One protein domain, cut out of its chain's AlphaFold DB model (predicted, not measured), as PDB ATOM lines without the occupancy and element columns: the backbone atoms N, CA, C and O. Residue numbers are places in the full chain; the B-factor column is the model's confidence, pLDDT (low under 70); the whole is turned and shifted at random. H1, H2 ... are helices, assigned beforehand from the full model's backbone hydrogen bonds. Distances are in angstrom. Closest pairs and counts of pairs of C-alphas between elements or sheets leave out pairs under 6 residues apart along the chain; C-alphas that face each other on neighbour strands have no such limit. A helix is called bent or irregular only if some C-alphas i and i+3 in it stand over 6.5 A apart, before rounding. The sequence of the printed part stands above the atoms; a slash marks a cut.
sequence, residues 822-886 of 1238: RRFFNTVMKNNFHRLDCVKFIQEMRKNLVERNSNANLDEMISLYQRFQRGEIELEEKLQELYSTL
ATOM      1  N   ARG A 822      33.237  56.311 -36.111       39.22
ATOM      2  CA  ARG A 822      33.046  55.667 -37.431       39.22
ATOM      3  C   ARG A 822      34.184  55.981 -38.417       39.22
ATOM      4  O   ARG A 822      34.665  55.080 -39.091       39.22
ATOM      5  N   ARG A 823      34.666  57.234 -38.481       43.62
ATOM      6  CA  ARG A 823      35.808  57.604 -39.353       43.62
ATOM      7  C   ARG A 823      37.145  57.113 -38.805       43.62
ATOM      8  O   ARG A 823      38.032  56.775 -39.583       43.62
ATOM      9  N   PHE A 824      37.291  57.070 -37.486       45.28
ATOM     10  CA  PHE A 824      38.522  56.670 -36.822       45.28
ATOM     11  C   PHE A 824      38.814  55.170 -37.005       45.28
ATOM     12  O   PHE A 824      39.891  54.829 -37.491       45.28
ATOM     13  N   PHE A 825      37.842  54.278 -36.760       48.12
ATOM     14  CA  PHE A 825      38.031  52.827 -36.942       48.12
ATOM     15  C   PHE A 825      38.231  52.421 -38.414       48.12
ATOM     16  O   PHE A 825      39.112  51.612 -38.711       48.12
ATOM     17  N   ASN A 826      37.522  53.065 -39.353       52.97
ATOM     18  CA  ASN A 826      37.720  52.842 -40.793       52.97
ATOM     19  C   ASN A 826      39.130  53.260 -41.255       52.97
ATOM     20  O   ASN A 826      39.732  52.612 -42.110       52.97
ATOM     21  N   THR A 827      39.707  54.300 -40.641       54.81
ATOM     22  CA  THR A 827      41.083  54.745 -40.926       54.81
ATOM     23  C   THR A 827      42.128  53.743 -40.414       54.81
ATOM     24  O   THR A 827      43.163  53.552 -41.050       54.81
ATOM     25  N   VAL A 828      41.863  53.052 -39.300       56.47
ATOM     26  CA  VAL A 828      42.802  52.077 -38.718       56.47
ATOM     27  C   VAL A 828      42.891  50.788 -39.544       56.47
ATOM     28  O   VAL A 828      43.997  50.300 -39.785       56.47
ATOM     29  N   MET A 829      41.766  50.261 -40.040       62.78
ATOM     30  CA  MET A 829      41.768  49.084 -40.926       62.78
ATOM     31  C   MET A 829      42.422  49.394 -42.279       62.78
ATOM     32  O   MET A 829      43.262  48.622 -42.744       62.78
ATOM     33  N   LYS A 830      42.142  50.576 -42.849       64.62
ATOM     34  CA  LYS A 830      42.797  51.089 -44.064       64.62
ATOM     35  C   LYS A 830      44.323  51.101 -43.945       64.62
ATOM     36  O   LYS A 830      45.026  50.682 -44.863       64.62
ATOM     37  N   ASN A 831      44.841  51.535 -42.795       64.56
ATOM     38  CA  ASN A 831      46.279  51.603 -42.551       64.56
ATOM     39  C   ASN A 831      46.963  50.228 -42.541       64.56
ATOM     40  O   ASN A 831      48.182  50.196 -42.641       64.56
ATOM     41  N   ASN A 832      46.231  49.107 -42.466       70.31
ATOM     42  CA  ASN A 832      46.795  47.752 -42.468       70.31
ATOM     43  C   ASN A 832      46.764  47.043 -43.830       70.31
ATOM     44  O   ASN A 832      47.322  45.950 -43.953       70.31
ATOM     45  N   PHE A 833      46.187  47.653 -44.871       81.75
ATOM     46  CA  PHE A 833      46.150  47.048 -46.207       81.75
ATOM     47  C   PHE A 833      47.537  46.789 -46.800       81.75
ATOM     48  O   PHE A 833      47.707  45.810 -47.516       81.75
ATOM     49  N   HIS A 834      48.547  47.576 -46.415       80.75
ATOM     50  CA  HIS A 834      49.947  47.366 -46.813       80.75
ATOM     51  C   HIS A 834      50.492  45.973 -46.440       80.75
ATOM     52  O   HIS A 834      51.463  45.508 -47.027       80.75
ATOM     53  N   ARG A 835      49.879  45.255 -45.481       82.56
ATOM     54  CA  ARG A 835      50.256  43.862 -45.177       82.56
ATOM     55  C   ARG A 835      50.037  42.934 -46.381       82.56
ATOM     56  O   ARG A 835      50.747  41.938 -46.503       82.56
ATOM     57  N   LEU A 836      49.115  43.277 -47.286       85.31
ATOM     58  CA  LEU A 836      48.870  42.556 -48.540       85.31
ATOM     59  C   LEU A 836      49.979  42.773 -49.587       85.31
ATOM     60  O   LEU A 836      50.029  42.021 -50.553       85.31
ATOM     61  N   ASP A 837      50.909  43.716 -49.389       83.38
ATOM     62  CA  ASP A 837      52.130  43.820 -50.208       83.38
ATOM     63  C   ASP A 837      53.196  42.783 -49.802       83.38
ATOM     64  O   ASP A 837      54.147  42.510 -50.537       83.38
ATOM     65  N   CYS A 838      53.065  42.187 -48.612       87.81
ATOM     66  CA  CYS A 838      54.055  41.272 -48.067       87.81
ATOM     67  C   CYS A 838      53.789  39.826 -48.514       87.81
ATOM     68  O   CYS A 838      52.881  39.152 -48.024       87.81
ATOM     69  N   VAL A 839      54.655  39.301 -49.388       86.81
ATOM     70  CA  VAL A 839      54.577  37.912 -49.887       86.81
ATOM     71  C   VAL A 839      54.577  36.890 -48.746       86.81
ATOM     72  O   VAL A 839      53.819  35.921 -48.783       86.81
ATOM     73  N   LYS A 840      55.387  37.126 -47.706       88.44
ATOM     74  CA  LYS A 840      55.464  36.243 -46.535       88.44
ATOM     75  C   LYS A 840      54.130  36.192 -45.780       88.44
ATOM     76  O   LYS A 840      53.657  35.103 -45.475       88.44
ATOM     77  N   PHE A 841      53.497  37.348 -45.562       90.12
ATOM     78  CA  PHE A 841      52.175  37.433 -44.935       90.12
ATOM     79  C   PHE A 841      51.125  36.660 -45.741       90.12
ATOM     80  O   PHE A 841      50.384  35.868 -45.168       90.12
ATOM     81  N   ILE A 842      51.091  36.829 -47.069       90.62
ATOM     82  CA  ILE A 842      50.130  36.131 -47.938       90.62
ATOM     83  C   ILE A 842      50.305  34.610 -47.858       90.62
ATOM     84  O   ILE A 842      49.317  33.885 -47.745       90.62
ATOM     85  N   GLN A 843      51.543  34.111 -47.921       89.75
ATOM     86  CA  GLN A 843      51.820  32.672 -47.869       89.75
ATOM     87  C   GLN A 843      51.423  32.063 -46.520       89.75
ATOM     88  O   GLN A 843      50.747  31.033 -46.482       89.75
ATOM     89  N   GLU A 844      51.801  32.717 -45.420       91.56
ATOM     90  CA  GLU A 844      51.461  32.270 -44.067       91.56
ATOM     91  C   GLU A 844      49.948  32.343 -43.818       91.56
ATOM     92  O   GLU A 844      49.369  31.393 -43.291       91.56
ATOM     93  N   MET A 845      49.280  33.416 -44.258       93.12
ATOM     94  CA  MET A 845      47.835  33.570 -44.087       93.12
ATOM     95  C   MET A 845      47.056  32.564 -44.935       93.12
ATOM     96  O   MET A 845      46.111  31.962 -44.437       93.12
ATOM     97  N   ARG A 846      47.471  32.296 -46.183       92.69
ATOM     98  CA  ARG A 846      46.830  31.272 -47.026       92.69
ATOM     99  C   ARG A 846      46.889  29.895 -46.367       92.69
ATOM    100  O   ARG A 846      45.885  29.189 -46.353       92.69
ATOM    101  N   LYS A 847      48.039  29.530 -45.792       91.38
ATOM    102  CA  LYS A 847      48.179  28.291 -45.020       91.38
ATOM    103  C   LYS A 847      47.255  28.295 -43.794       91.38
ATOM    104  O   LYS A 847      46.517  27.336 -43.589       91.38
ATOM    105  N   ASN A 848      47.251  29.386 -43.032       93.12
ATOM    106  CA  ASN A 848      46.430  29.544 -41.832       93.12
ATOM    107  C   ASN A 848      44.920  29.426 -42.124       93.12
ATOM    108  O   ASN A 848      44.207  28.768 -41.374       93.12
ATOM    109  N   LEU A 849      44.429  30.003 -43.227       92.56
ATOM    110  CA  LEU A 849      43.020  29.915 -43.634       92.56
ATOM    111  C   LEU A 849      42.581  28.469 -43.900       92.56
ATOM    112  O   LEU A 849      41.505  28.067 -43.457       92.56
ATOM    113  N   VAL A 850      43.436  27.679 -44.562       89.88
ATOM    114  CA  VAL A 850      43.185  26.252 -44.817       89.88
ATOM    115  C   VAL A 850      43.176  25.461 -43.510       89.88
ATOM    116  O   VAL A 850      42.264  24.674 -43.274       89.88
ATOM    117  N   GLU A 851      44.154  25.689 -42.630       90.00
ATOM    118  CA  GLU A 851      44.253  24.979 -41.347       90.00
ATOM    119  C   GLU A 851      43.094  25.309 -40.393       90.00
ATOM    120  O   GLU A 851      42.673  24.444 -39.622       90.00
ATOM    121  N   ARG A 852      42.557  26.534 -40.445       90.31
ATOM    122  CA  ARG A 852      41.406  26.978 -39.640       90.31
ATOM    123  C   ARG A 852      40.049  26.671 -40.276       90.31
ATOM    124  O   ARG A 852      39.033  26.909 -39.635       90.31
ATOM    125  N   ASN A 853      40.018  26.160 -41.510       87.94
ATOM    126  CA  ASN A 853      38.789  25.970 -42.286       87.94
ATOM    127  C   ASN A 853      37.954  27.268 -42.413       87.94
ATOM    128  O   ASN A 853      36.736  27.257 -42.244       87.94
ATOM    129  N   SER A 854      38.625  28.402 -42.654       85.62
ATOM    130  CA  SER A 854      37.979  29.716 -42.786       85.62
ATOM    131  C   SER A 854      37.479  29.960 -44.213       85.62
ATOM    132  O   SER A 854      38.144  29.607 -45.186       85.62
ATOM    133  N   ASN A 855      36.330  30.629 -44.335       83.00
ATOM    134  CA  ASN A 855      35.708  30.983 -45.616       83.00
ATOM    135  C   ASN A 855      36.212  32.321 -46.200       83.00
ATOM    136  O   ASN A 855      35.670  32.791 -47.200       83.00
ATOM    137  N   ALA A 856      37.208  32.967 -45.581       85.69
ATOM    138  CA  ALA A 856      37.707  34.264 -46.036       85.69
ATOM    139  C   ALA A 856      38.393  34.164 -47.415       85.69
ATOM    140  O   ALA A 856      39.324  33.382 -47.617       85.69
ATOM    141  N   ASN A 857      37.959  34.994 -48.368       87.69
ATOM    142  CA  ASN A 857      38.443  34.958 -49.749       87.69
ATOM    143  C   ASN A 857      39.682  35.850 -49.954       87.69
ATOM    144  O   ASN A 857      39.584  36.996 -50.395       87.69
ATOM    145  N   LEU A 858      40.864  35.315 -49.634       89.50
ATOM    146  CA  LEU A 858      42.130  36.051 -49.746       89.50
ATOM    147  C   LEU A 858      42.479  36.441 -51.197       89.50
ATOM    148  O   LEU A 858      43.089  37.484 -51.419       89.50
ATOM    149  N   ASP A 859      42.084  35.635 -52.186       89.38
ATOM    150  CA  ASP A 859      42.371  35.902 -53.602       89.38
ATOM    151  C   ASP A 859      41.584  37.111 -54.133       89.38
ATOM    152  O   ASP A 859      42.148  37.973 -54.813       89.38
ATOM    153  N   GLU A 860      40.305  37.229 -53.758       90.06
ATOM    154  CA  GLU A 860      39.499  38.415 -54.069       90.06
ATOM    155  C   GLU A 860      40.058  39.668 -53.379       90.06
ATOM    156  O   GLU A 860      40.171  40.714 -54.020       90.06
ATOM    157  N   MET A 861      40.495  39.561 -52.117       90.00
ATOM    158  CA  MET A 861      41.120  40.679 -51.393       90.00
ATOM    159  C   MET A 861      42.378  41.198 -52.095       90.00
ATOM    160  O   MET A 861      42.531  42.408 -52.254       90.00
ATOM    161  N   ILE A 862      43.267  40.305 -52.548       89.50
ATOM    162  CA  ILE A 862      44.494  40.686 -53.265       89.50
ATOM    163  C   ILE A 862      44.146  41.377 -54.591       89.50
ATOM    164  O   ILE A 862      44.729  42.411 -54.918       89.50
ATOM    165  N   SER A 863      43.177  40.838 -55.338       90.62
ATOM    166  CA  SER A 863      42.725  41.431 -56.602       90.62
ATOM    167  C   SER A 863      42.156  42.843 -56.407       90.62
ATOM    168  O   SER A 863      42.532  43.772 -57.129       90.62
ATOM    169  N   LEU A 864      41.297  43.027 -55.401       89.00
ATOM    170  CA  LEU A 864      40.719  44.328 -55.060       89.00
ATOM    171  C   LEU A 864      41.780  45.308 -54.561       89.00
ATOM    172  O   LEU A 864      41.751  46.477 -54.939       89.00
ATOM    173  N   TYR A 865      42.754  44.840 -53.782       89.31
ATOM    174  CA  TYR A 865      43.840  45.680 -53.291       89.31
ATOM    175  C   TYR A 865      44.744  46.200 -54.418       89.31
ATOM    176  O   TYR A 865      45.070  47.386 -54.442       89.31
ATOM    177  N   GLN A 866      45.078  45.366 -55.408       88.25
ATOM    178  CA  GLN A 866      45.852  45.801 -56.580       88.25
ATOM    179  C   GLN A 866      45.120  46.870 -57.403       88.25
ATOM    180  O   GLN A 866      45.751  47.781 -57.937       88.25
ATOM    181  N   ARG A 867      43.791  46.772 -57.515       89.19
ATOM    182  CA  ARG A 867      42.947  47.776 -58.186       89.19
ATOM    183  C   ARG A 867      42.830  49.062 -57.371       89.19
ATOM    184  O   ARG A 867      42.988  50.151 -57.918       89.19
ATOM    185  N   PHE A 868      42.677  48.935 -56.054       87.12
ATOM    186  CA  PHE A 868      42.712  50.058 -55.119       87.12
ATOM    187  C   PHE A 868      44.044  50.831 -55.206       87.12
ATOM    188  O   PHE A 868      44.033  52.054 -55.328       87.12
ATOM    189  N   GLN A 869      45.192  50.139 -55.268       84.75
ATOM    190  CA  GLN A 869      46.512  50.762 -55.470       84.75
ATOM    191  C   GLN A 869      46.653  51.488 -56.822       84.75
ATOM    192  O   GLN A 869      47.436  52.430 -56.930       84.75
ATOM    193  N   ARG A 870      45.892  51.088 -57.853       86.69
ATOM    194  CA  ARG A 870      45.860  51.748 -59.174       86.69
ATOM    195  C   ARG A 870      44.948  52.982 -59.228       86.69
ATOM    196  O   ARG A 870      44.887  53.620 -60.275       86.69
ATOM    197  N   GLY A 871      44.281  53.339 -58.125       80.75
ATOM    198  CA  GLY A 871      43.486  54.568 -57.999       80.75
ATOM    199  C   GLY A 871      41.967  54.373 -57.926       80.75
ATOM    200  O   GLY A 871      41.245  55.365 -57.874       80.75
ATOM    201  N   GLU A 872      41.463  53.135 -57.887       84.56
ATOM    202  CA  GLU A 872      40.028  52.839 -57.721       84.56
ATOM    203  C   GLU A 872      39.600  52.971 -56.239       84.56
ATOM    204  O   GLU A 872      39.438  51.980 -55.526       84.56
ATOM    205  N   ILE A 873      39.449  54.211 -55.748       78.94
ATOM    206  CA  ILE A 873      39.176  54.523 -54.323       78.94
ATOM    207  C   ILE A 873      37.807  53.992 -53.856       78.94
ATOM    208  O   ILE A 873      37.641  53.646 -52.691       78.94
ATOM    209  N   GLU A 874      36.838  53.865 -54.762       81.44
ATOM    210  CA  GLU A 874      35.497  53.320 -54.488       81.44
ATOM    211  C   GLU A 874      35.498  51.858 -54.007       81.44
ATOM    212  O   GLU A 874      34.547  51.416 -53.368       81.44
ATOM    213  N   LEU A 875      36.584  51.110 -54.243       80.81
ATOM    214  CA  LEU A 875      36.744  49.736 -53.753       80.81
ATOM    215  C   LEU A 875      37.117  49.659 -52.264       80.81
ATOM    216  O   LEU A 875      37.171  48.559 -51.714       80.81
ATOM    217  N   GLU A 876      37.386  50.795 -51.611       79.44
ATOM    218  CA  GLU A 876      37.851  50.855 -50.223       79.44
ATOM    219  C   GLU A 876      36.885  50.167 -49.252       79.44
ATOM    220  O   GLU A 876      37.327  49.347 -48.453       79.44
ATOM    221  N   GLU A 877      35.582  50.442 -49.335       77.69
ATOM    222  CA  GLU A 877      34.590  49.864 -48.415       77.69
ATOM    223  C   GLU A 877      34.472  48.346 -48.582       77.69
ATOM    224  O   GLU A 877      34.533  47.606 -47.599       77.69
ATOM    225  N   LYS A 878      34.413  47.865 -49.830       81.75
ATOM    226  CA  LYS A 878      34.364  46.427 -50.127       81.75
ATOM    227  C   LYS A 878      35.645  45.712 -49.679       81.75
ATOM    228  O   LYS A 878      35.598  44.587 -49.181       81.75
ATOM    229  N   LEU A 879      36.802  46.358 -49.835       82.50
ATOM    230  CA  LEU A 879      38.075  45.827 -49.354       82.50
ATOM    231  C   LEU A 879      38.136  45.805 -47.818       82.50
ATOM    232  O   LEU A 879      38.648  44.838 -47.260       82.50
ATOM    233  N   GLN A 880      37.603  46.823 -47.132       79.81
ATOM    234  CA  GLN A 880      37.499  46.854 -45.665       79.81
ATOM    235  C   GLN A 880      36.608  45.723 -45.142       79.81
ATOM    236  O   GLN A 880      37.004  45.024 -44.209       79.81
ATOM    237  N   GLU A 881      35.446  45.518 -45.763       80.31
ATOM    238  CA  GLU A 881      34.513  44.444 -45.420       80.31
ATOM    239  C   GLU A 881      35.191  43.075 -45.541       80.31
ATOM    240  O   GLU A 881      35.246  42.324 -44.570       80.31
ATOM    241  N   LEU A 882      35.821  42.788 -46.683       83.12
ATOM    242  CA  LEU A 882      36.540  41.531 -46.879       83.12
ATOM    243  C   LEU A 882      37.725  41.388 -45.915       83.12
ATOM    244  O   LEU A 882      37.856  40.352 -45.268       83.12
ATOM    245  N   TYR A 883      38.554  42.419 -45.740       85.12
ATOM    246  CA  TYR A 883      39.700  42.365 -44.826       85.12
ATOM    247  C   TYR A 883      39.280  42.101 -43.373       85.12
ATOM    248  O   TYR A 883      40.001  41.434 -42.631       85.12
ATOM    249  N   SER A 884      38.099  42.578 -42.961       80.88
ATOM    250  CA  SER A 884      37.565  42.337 -41.618       80.88
ATOM    251  C   SER A 884      37.302  40.853 -41.324       80.88
ATOM    252  O   SER A 884      37.455  40.445 -40.172       80.88
ATOM    253  N   THR A 885      37.030  40.048 -42.362       85.69
ATOM    254  CA  THR A 885      36.793  38.594 -42.271       85.69
ATOM    255  C   THR A 885      38.062  37.762 -42.074       85.69
ATOM    256  O   THR A 885      37.973  36.558 -41.842       85.69
ATOM    257  N   LEU A 886      39.256  38.364 -42.168       88.75
ATOM    258  CA  LEU A 886      40.499  37.631 -41.941       88.75
ATOM    259  C   LEU A 886      40.639  37.252 -40.457       88.75
ATOM    260  O   LEU A 886      40.612  38.146 -39.598       88.75
TER     261      LEU A 886
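AT A GLANCE: This is residues 822 to 886 of the 1238 residues of the protein "Seryl-tRNA synthetase" of Hymenolepis diminuta (UniProt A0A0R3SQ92). A helical hairpin, H4 and H5, lies along an arc of three helices, H1, H2 and H3, strung one after another. H2 meets H4 in the middle, H1 meets H5 with its last residues, around Met 829, at about a right angle, and H3 makes one end of the longest axis, joined by few contacts. The printed part has 65 residues with five named helices, H1 to H5 in that order, and no named strand; the class is all helix. It is compact, with a radius of gyration of the C-alphas of 11.9 A and spans of 33 by 25 by 17 A.

IN THESE COORDINATES: The longest helix, H3, is residues 839 to 851, 18.6 A, from C-alpha 839 at (54.577, 37.912, -49.887). Before it stand H1, residues 822 to 830, beginning at C-alpha 822 (33.046, 55.667, -37.431), 12.7 A, and H2, residues 833 to 837, 7.9 A. After it come H4, residues 858 to 869, 16.4 A, and H5, residues 873 to 884, 17.7 A, ending at C-alpha 884 (37.565, 42.337, -41.618). H5 is irregular: C-alphas 874 and 877 are 7.0 A apart.

HOW THE PARTS SIT: H3 is close to H4 but not clearly touching, the closest C-alphas being those of Arg 846 and Leu 858, 7.2 A, at a shallow tilt of 30 degrees, opposite ways. H4 and H5 form a helical hairpin and touch, closest at C-alphas of Phe 868 and Leu 875, 6.1 A, at a shallow tilt of 28 degrees, opposite ways. H2 only just touches H4, with 3 pairs of C-alphas within 8 A, through residues 862 to 865 of H4 alone; the closest are Leu 836 and Ile 862, 6.7 A. H1 touches H5 about perpendicular, at 82 degrees, closest at C-alphas of Met 829 and Gln 880, 6.8 A. H1 and H3 are apart. In H3 and H4 every O i to N i+4 pair is within hydrogen-bond range; in H1 it is 4 of 5, in H5 6 of 8, and in H2 0 of 1, with 2 of 2 O i to N i+3 pairs.

THE WHOLE: The two C-alphas farthest apart, of Glu 851 and Gly 871, are 34.0 A apart. The printed part has no cut and no long link. Residues 822 to 831 have pLDDT under 70; the mean of the printed part is 81.1.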